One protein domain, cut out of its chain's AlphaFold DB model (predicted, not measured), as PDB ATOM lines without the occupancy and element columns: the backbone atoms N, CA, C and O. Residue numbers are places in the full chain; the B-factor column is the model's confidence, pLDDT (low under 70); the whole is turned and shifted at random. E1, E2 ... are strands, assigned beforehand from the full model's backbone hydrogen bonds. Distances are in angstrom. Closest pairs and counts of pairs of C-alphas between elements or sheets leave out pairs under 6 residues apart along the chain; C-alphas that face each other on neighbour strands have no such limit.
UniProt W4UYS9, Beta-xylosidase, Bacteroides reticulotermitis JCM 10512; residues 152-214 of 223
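Overview. This is residues 152 to 214 of the 223 residues of the protein "Beta-xylosidase" of Bacteroides reticulotermitis JCM 10512 (UniProt W4UYS9). With little regular structure, this is a small three-stranded sheet whose long loop, residues 160 to 193, reaches out past the end of E1 around Met 168, then folds back and wraps round E1. The 63 printed residues hold E1, E2 and E3, a meander in which each strand is the antiparallel neighbour of the one before; 20 residues are in these strands, and the class is all strand. The whole is flat and only just loose, close to compact, with a radius of gyration of the C-alphas of 12.9 A and spans of 44 by 26 by 14 A.

Along the chain. E2, residues 194 to 202, measures 18.2 A and bends by 90 degrees at residue 197. E1, residues 154 to 159, measures 14.8 A and begins at C-alpha 154 (276.450, 259.604, 138.615). E3, residues 206 to 210, measures 13.9 A and ends at C-alpha 210 (286.747, 257.196, 147.493).

Arrangement. E2 is the inner strand. The hairpin E1 and E2 is antiparallel at 171 degrees, with N 156 and O 199 within hydrogen-bond range at 2.8 A. The hairpin E2 and E3 stands at 168 degrees, with N 200 and O 208 at 2.8 A. Residues 182 to 183 pair antiparallel with 154 to 155 of E1.

Size, cuts and confidence. The C-alphas farthest apart, Met 168 and Asn 204, are 44.1 A apart. The printed part has no cut; the link E1 to E2 is long, E2 to E3 tight. Residues 213 to 214 have pLDDT under 70.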
ATOM      1  N   HIS A 152     277.051 255.205 132.803       96.44
ATOM      2  CA  HIS A 152     275.756 255.462 133.432       96.44
ATOM      3  C   HIS A 152     275.860 255.840 134.918       96.44
ATOM      4  O   HIS A 152     274.828 256.047 135.556       96.44
ATOM      5  N   ALA A 153     277.067 255.884 135.484       98.19
ATOM      6  CA  ALA A 153     277.267 256.305 136.856       98.19
ATOM      7  C   ALA A 153     277.093 257.824 137.010       98.19
ATOM      8  O   ALA A 153     277.353 258.619 136.101       98.19
ATOM      9  N   THR A 154     276.661 258.217 138.197       98.50
ATOM     10  CA  THR A 154     276.450 259.604 138.615       98.50
ATOM     11  C   THR A 154     277.231 259.887 139.891       98.50
ATOM     12  O   THR A 154     277.766 258.981 140.539       98.50
ATOM     13  N   THR A 155     277.351 261.165 140.241       98.06
ATOM     14  CA  THR A 155     278.288 261.621 141.272       98.06
ATOM     15  C   THR A 155     277.621 262.415 142.389       98.06
ATOM     16  O   THR A 155     276.631 263.118 142.186       98.06
ATOM     17  N   PHE A 156     278.208 262.293 143.578       97.94
ATOM     18  CA  PHE A 156     277.929 263.078 144.774       97.94
ATOM     19  C   PHE A 156     279.266 263.622 145.290       97.94
ATOM     20  O   PHE A 156     279.948 262.976 146.094       97.94
ATOM     21  N   ILE A 157     279.692 264.768 144.757       97.00
ATOM     22  CA  ILE A 157     281.066 265.275 144.896       97.00
ATOM     23  C   ILE A 157     281.102 266.787 145.128       97.00
ATOM     24  O   ILE A 157     280.183 267.510 144.749       97.00
ATOM     25  N   THR A 158     282.185 267.271 145.738       97.06
ATOM     26  CA  THR A 158     282.422 268.699 145.997       97.06
ATOM     27  C   THR A 158     283.587 269.209 145.143       97.06
ATOM     28  O   THR A 158     284.632 268.549 145.070       97.06
ATOM     29  N   PRO A 159     283.462 270.367 144.469       97.06
ATOM     30  CA  PRO A 159     284.531 270.899 143.631       97.06
ATOM     31  C   PRO A 159     285.706 271.416 144.473       97.06
ATOM     32  O   PRO A 159     285.527 271.923 145.576       97.06
ATOM     33  N   GLN A 160     286.918 271.356 143.925       96.62
ATOM     34  CA  GLN A 160     288.095 271.973 144.535       96.62
ATOM     35  C   GLN A 160     288.036 273.497 144.385       96.62
ATOM     36  O   GLN A 160     287.967 274.020 143.272       96.62
ATOM     37  N   ALA A 161     288.123 274.213 145.505       96.31
ATOM     38  CA  ALA A 161     288.163 275.669 145.508       96.31
ATOM     39  C   ALA A 161     289.515 276.233 145.014       96.31
ATOM     40  O   ALA A 161     290.561 275.617 145.258       96.31
ATOM     41  N   PRO A 162     289.534 277.425 144.381       96.06
ATOM     42  CA  PRO A 162     290.770 278.122 144.042       96.06
ATOM     43  C   PRO A 162     291.574 278.522 145.285       96.06
ATOM     44  O   PRO A 162     291.013 278.843 146.335       96.06
ATOM     45  N   ALA A 163     292.900 278.531 145.155       95.56
ATOM     46  CA  ALA A 163     293.785 278.995 146.217       95.56
ATOM     47  C   ALA A 163     293.765 280.526 146.343       95.56
ATOM     48  O   ALA A 163     293.758 281.231 145.333       95.56
ATOM     49  N   GLY A 164     293.801 281.031 147.578       94.19
ATOM     50  CA  GLY A 164     293.800 282.469 147.866       94.19
ATOM     51  C   GLY A 164     292.432 283.142 147.723       94.19
ATOM     52  O   GLY A 164     292.355 284.367 147.770       94.19
ATOM     53  N   ASP A 165     291.364 282.360 147.557       92.62
ATOM     54  CA  ASP A 165     289.980 282.838 147.494       92.62
ATOM     55  C   ASP A 165     289.292 282.772 148.879       92.62
ATOM     56  O   ASP A 165     289.859 282.292 149.865       92.62
ATOM     57  N   GLY A 166     288.047 283.240 148.974       92.56
ATOM     58  CA  GLY A 166     287.237 283.189 150.191       92.56
ATOM     59  C   GLY A 166     287.638 284.212 151.257       92.56
ATOM     60  O   GLY A 166     288.360 285.178 151.002       92.56
ATOM     61  N   TRP A 167     287.129 284.024 152.477       94.12
ATOM     62  CA  TRP A 167     287.359 284.957 153.580       94.12
ATOM     63  C   TRP A 167     288.855 285.082 153.881       94.12
ATOM     64  O   TRP A 167     289.500 284.100 154.242       94.12
ATOM     65  N   MET A 168     289.405 286.288 153.723       96.38
ATOM     66  CA  MET A 168     290.832 286.578 153.923       96.38
ATOM     67  C   MET A 168     291.786 285.674 153.115       96.38
ATOM     68  O   MET A 168     292.915 285.439 153.540       96.38
ATOM     69  N   GLY A 169     291.347 285.157 151.961       95.06
ATOM     70  CA  GLY A 169     292.175 284.313 151.091       95.06
ATOM     71  C   GLY A 169     292.509 282.937 151.676       95.06
ATOM     72  O   GLY A 169     293.584 282.401 151.416       95.06
ATOM     73  N   THR A 170     291.621 282.381 152.504       96.12
ATOM     74  CA  THR A 170     291.842 281.119 153.235       96.12
ATOM     75  C   THR A 170     291.511 279.853 152.444       96.12
ATOM     76  O   THR A 170     291.845 278.758 152.898       96.12
ATOM     77  N   LYS A 171     290.888 279.956 151.264       95.81
ATOM     78  CA  LYS A 171     290.632 278.787 150.412       95.81
ATOM     79  C   LYS A 171     291.937 278.263 149.794       95.81
ATOM     80  O   LYS A 171     292.823 279.063 149.472       95.81
ATOM     81  N   PRO A 172     292.064 276.936 149.592       95.38
ATOM     82  CA  PRO A 172     291.019 275.906 149.695       95.38
ATOM     83  C   PRO A 172     290.739 275.437 151.135       95.38
ATOM     84  O   PRO A 172     291.670 275.079 151.851       95.38
ATOM     85  N   SER A 173     289.459 275.382 151.533       95.81
ATOM     86  CA  SER A 173     289.030 275.063 152.911       95.81
ATOM     87  C   SER A 173     288.159 273.805 153.057       95.81
ATOM     88  O   SER A 173     287.791 273.470 154.177       95.81
ATOM     89  N   TYR A 174     287.872 273.075 151.967       94.25
ATOM     90  CA  TYR A 174     286.964 271.906 151.952       94.25
ATOM     91  C   TYR A 174     285.499 272.227 152.338       94.25
ATOM     92  O   TYR A 174     284.792 271.378 152.871       94.25
ATOM     93  N   GLU A 175     285.026 273.441 152.045       95.50
ATOM     94  CA  GLU A 175     283.676 273.925 152.400       95.50
ATOM     95  C   GLU A 175     282.797 274.208 151.167       95.50
ATOM     96  O   GLU A 175     281.931 275.081 151.189       95.50
ATOM     97  N   GLU A 176     283.038 273.503 150.061       96.50
ATOM     98  CA  GLU A 176     282.207 273.625 148.863       96.50
ATOM     99  C   GLU A 176     280.974 272.708 148.942       96.50
ATOM    100  O   GLU A 176     280.998 271.655 149.578       96.50
ATOM    101  N   GLU A 177     279.885 273.113 148.289       96.50
ATOM    102  CA  GLU A 177     278.635 272.347 148.243       96.50
ATOM    103  C   GLU A 177     278.775 271.066 147.405       96.50
ATOM    104  O   GLU A 177     279.556 271.008 146.450       96.50
ATOM    105  N   TYR A 178     277.973 270.053 147.741       97.06
ATOM    106  CA  TYR A 178     277.859 268.838 146.940       97.06
ATOM    107  C   TYR A 178     277.010 269.085 145.695       97.06
ATOM    108  O   TYR A 178     275.933 269.680 145.774       97.06
ATOM    109  N   THR A 179     277.447 268.534 144.567       96.69
ATOM    110  CA  THR A 179     276.537 268.194 143.471       96.69
ATOM    111  C   THR A 179     275.863 266.852 143.774       96.69
ATOM    112  O   THR A 179     276.394 266.037 144.529       96.69
ATOM    113  N   ILE A 180     274.647 266.647 143.261       96.62
ATOM    114  CA  ILE A 180     273.817 265.466 143.538       96.62
ATOM    115  C   ILE A 180     273.416 264.846 142.207       96.62
ATOM    116  O   ILE A 180     272.811 265.531 141.385       96.62
ATOM    117  N   GLU A 181     273.710 263.556 142.032       96.81
ATOM    118  CA  GLU A 181     273.346 262.779 140.839       96.81
ATOM    119  C   GLU A 181     273.833 263.428 139.528       96.81
ATOM    120  O   GLU A 181     273.199 263.330 138.477       96.81
ATOM    121  N   GLU A 182     274.978 264.114 139.574       97.00
ATOM    122  CA  GLU A 182     275.525 264.780 138.395       97.00
ATOM    123  C   GLU A 182     276.231 263.761 137.491       97.00
ATOM    124  O   GLU A 182     276.972 262.896 137.969       97.00
ATOM    125  N   ALA A 183     275.995 263.862 136.179       96.56
ATOM    126  CA  ALA A 183     276.577 262.959 135.194       96.56
ATOM    127  C   ALA A 183     278.109 263.063 135.165       96.56
ATOM    128  O   ALA A 183     278.679 264.159 135.256       96.56
ATOM    129  N   LEU A 184     278.772 261.922 134.962       94.69
ATOM    130  CA  LEU A 184     280.214 261.876 134.738       94.69
ATOM    131  C   LEU A 184     280.638 262.775 133.570       94.69
ATOM    132  O   LEU A 184     279.925 262.944 132.582       94.69
ATOM    133  N   GLY A 185     281.829 263.359 133.691       92.00
ATOM    134  CA  GLY A 185     282.374 264.280 132.692       92.00
ATOM    135  C   GLY A 185     281.846 265.714 132.788       92.00
ATOM    136  O   GLY A 185     282.366 266.585 132.087       92.00
ATOM    137  N   THR A 186     280.885 265.999 133.676       95.12
ATOM    138  CA  THR A 186     280.500 267.383 133.973       95.12
ATOM    139  C   THR A 186     281.713 268.151 134.517       95.12
ATOM    140  O   THR A 186     282.370 267.682 135.455       95.12
ATOM    141  N   PRO A 187     282.084 269.304 133.924       95.81
ATOM    142  CA  PRO A 187     283.218 270.077 134.411       95.81
ATOM    143  C   PRO A 187     282.964 270.624 135.818       95.81
ATOM    144  O   PRO A 187     281.963 271.296 136.048       95.81
ATOM    145  N   SER A 188     283.921 270.427 136.732       96.38
ATOM    146  CA  SER A 188     283.845 271.005 138.083       96.38
ATOM    147  C   SER A 188     283.646 272.526 138.031       96.38
ATOM    148  O   SER A 188     284.245 273.196 137.181       96.38
ATOM    149  N   LYS A 189     282.893 273.079 138.991       95.50
ATOM    150  CA  LYS A 189     282.565 274.516 139.106       95.50
ATOM    151  C   LYS A 189     283.760 275.451 138.871       95.50
ATOM    152  O   LYS A 189     283.632 276.449 138.167       95.50
ATOM    153  N   TYR A 190     284.922 275.108 139.427       95.62
ATOM    154  CA  TYR A 190     286.145 275.915 139.346       95.62
ATOM    155  C   TYR A 190     287.165 275.406 138.320       95.62
ATOM    156  O   TYR A 190     288.226 276.003 138.174       95.62
ATOM    157  N   LYS A 191     286.859 274.322 137.593       95.50
ATOM    158  CA  LYS A 191     287.771 273.647 136.647       95.50
ATOM    159  C   LYS A 191     289.086 273.175 137.290       95.50
ATOM    160  O   LYS A 191     290.110 273.093 136.617       95.50
ATOM    161  N   LEU A 192     289.035 272.856 138.584       95.88
ATOM    162  CA  LEU A 192     290.162 272.369 139.391       95.88
ATOM    163  C   LEU A 192     289.962 270.924 139.876       95.88
ATOM    164  O   LEU A 192     290.760 270.425 140.663       95.88
ATOM    165  N   GLY A 193     288.907 270.251 139.410       95.00
ATOM    166  CA  GLY A 193     288.549 268.908 139.853       95.00
ATOM    167  C   GLY A 193     287.732 268.929 141.143       95.00
ATOM    168  O   GLY A 193     287.003 269.885 141.418       95.00
ATOM    169  N   TYR A 194     287.846 267.851 141.912       95.69
ATOM    170  CA  TYR A 194     287.004 267.557 143.067       95.69
ATOM    171  C   TYR A 194     287.858 267.129 144.260       95.69
ATOM    172  O   TYR A 194     288.977 266.644 144.087       95.69
ATOM    173  N   THR A 195     287.334 267.304 145.469       95.12
ATOM    174  CA  THR A 195     287.995 266.877 146.709       95.12
ATOM    175  C   THR A 195     287.445 265.550 147.212       95.12
ATOM    176  O   THR A 195     286.299 265.206 146.948       95.12
ATOM    177  N   PHE A 196     288.243 264.827 148.002       93.94
ATOM    178  CA  PHE A 196     287.753 263.675 148.756       93.94
ATOM    179  C   PHE A 196     286.915 264.088 149.984       93.94
ATOM    180  O   PHE A 196     287.190 265.139 150.573       93.94
ATOM    181  N   PRO A 197     286.004 263.214 150.459       94.75
ATOM    182  CA  PRO A 197     285.593 261.963 149.818       94.75
ATOM    183  C   PRO A 197     284.736 262.208 148.567       94.75
ATOM    184  O   PRO A 197     284.096 263.245 148.447       94.75
ATOM    185  N   ALA A 198     284.719 261.239 147.654       96.00
ATOM    186  CA  ALA A 198     283.939 261.307 146.422       96.00
ATOM    187  C   ALA A 198     283.085 260.044 146.262       96.00
ATOM    188  O   ALA A 198     283.626 258.937 146.230       96.00
ATOM    189  N   LEU A 199     281.762 260.208 146.185       98.00
ATOM    190  CA  LEU A 199     280.804 259.107 146.096       98.00
ATOM    191  C   LEU A 199     280.206 259.024 144.687       98.00
ATOM    192  O   LEU A 199     279.830 260.034 144.093       98.00
ATOM    193  N   PHE A 200     280.105 257.800 144.182       98.38
ATOM    194  CA  PHE A 200     279.607 257.462 142.858       98.38
ATOM    195  C   PHE A 200     278.474 256.453 142.993       98.38
ATOM    196  O   PHE A 200     278.585 255.465 143.727       98.38
ATOM    197  N   HIS A 201     277.388 256.703 142.275       98.44
ATOM    198  CA  HIS A 201     276.236 255.822 142.176       98.44
ATOM    199  C   HIS A 201     276.266 255.147 140.805       98.44
ATOM    200  O   HIS A 201     276.235 255.821 139.780       98.44
ATOM    201  N   ILE A 202     276.366 253.819 140.771       98.19
ATOM    202  CA  ILE A 202     276.538 253.039 139.537       98.19
ATOM    203  C   ILE A 202     275.192 252.427 139.155       98.19
ATOM    204  O   ILE A 202     274.980 251.223 139.278       98.19
ATOM    205  N   GLY A 203     274.241 253.283 138.767       96.12
ATOM    206  CA  GLY A 203     272.886 252.871 138.394       96.12
ATOM    207  C   GLY A 203     272.270 251.888 139.396       96.12
ATOM    208  O   GLY A 203     272.223 252.141 140.590       96.12
ATOM    209  N   ASN A 204     271.829 250.723 138.917       97.12
ATOM    210  CA  ASN A 204     271.272 249.673 139.782       97.12
ATOM    211  C   ASN A 204     272.322 248.665 140.294       97.12
ATOM    212  O   ASN A 204     271.953 247.686 140.943       97.12
ATOM    213  N   ASP A 205     273.603 248.862 139.972       97.19
ATOM    214  CA  ASP A 205     274.684 247.913 140.261       97.19
ATOM    215  C   ASP A 205     275.394 248.200 141.594       97.19
ATOM    216  O   ASP A 205     275.993 247.292 142.174       97.19
ATOM    217  N   GLY A 206     275.267 249.417 142.137       97.56
ATOM    218  CA  GLY A 206     275.676 249.726 143.507       97.56
ATOM    219  C   GLY A 206     276.313 251.101 143.680       97.56
ATOM    220  O   GLY A 206     275.995 252.054 142.974       97.56
ATOM    221  N   TRP A 207     277.215 251.195 144.657       98.25
ATOM    222  CA  TRP A 207     277.891 252.430 145.045       98.25
ATOM    223  C   TRP A 207     279.397 252.218 145.108       98.25
ATOM    224  O   TRP A 207     279.863 251.148 145.499       98.25
ATOM    225  N   TYR A 208     280.148 253.262 144.785       97.94
ATOM    226  CA  TYR A 208     281.595 253.299 144.930       97.94
ATOM    227  C   TYR A 208     281.992 254.594 145.636       97.94
ATOM    228  O   TYR A 208     281.545 255.672 145.255       97.94
ATOM    229  N   CYS A 209     282.831 254.516 146.666       97.06
ATOM    230  CA  CYS A 209     283.274 255.685 147.421       97.06
ATOM    231  C   CYS A 209     284.798 255.736 147.474       97.06
ATOM    232  O   CYS A 209     285.431 254.771 147.899       97.06
ATOM    233  N   PHE A 210     285.378 256.878 147.114       92.88
ATOM    234  CA  PHE A 210     286.747 257.196 147.493       92.88
ATOM    235  C   PHE A 210     286.747 257.943 148.821       92.88
ATOM    236  O   PHE A 210     286.318 259.102 148.863       92.88
ATOM    237  N   PRO A 211     287.232 257.332 149.911       86.88
ATOM    238  CA  PRO A 211     287.443 258.057 151.149       86.88
ATOM    239  C   PRO A 211     288.622 259.025 150.999       86.88
ATOM    240  O   PRO A 211     289.423 258.933 150.069       86.88
ATOM    241  N   LYS A 212     288.770 259.941 151.960       75.62
ATOM    242  CA  LYS A 212     290.012 260.705 152.097       75.62
ATOM    243  C   LYS A 212     291.180 259.717 152.266       75.62
ATOM    244  O   LYS A 212     291.131 258.936 153.219       75.62
ATOM    245  N   PRO A 213     292.201 259.733 151.388       68.00
ATOM    246  CA  PRO A 213     293.347 258.854 151.536       68.00
ATOM    247  C   PRO A 213     294.090 259.202 152.823       68.00
ATOM    248  O   PRO A 213     294.219 260.373 153.197       68.00
ATOM    249  N   GLU A 214     294.578 258.176 153.508       60.16
ATOM    250  CA  GLU A 214     295.475 258.360 154.637       60.16
ATOM    251  C   GLU A 214     296.815 258.858 154.086       60.16
ATOM    252  O   GLU A 214     297.478 258.181 153.302       60.16
TER     253      GLU A 214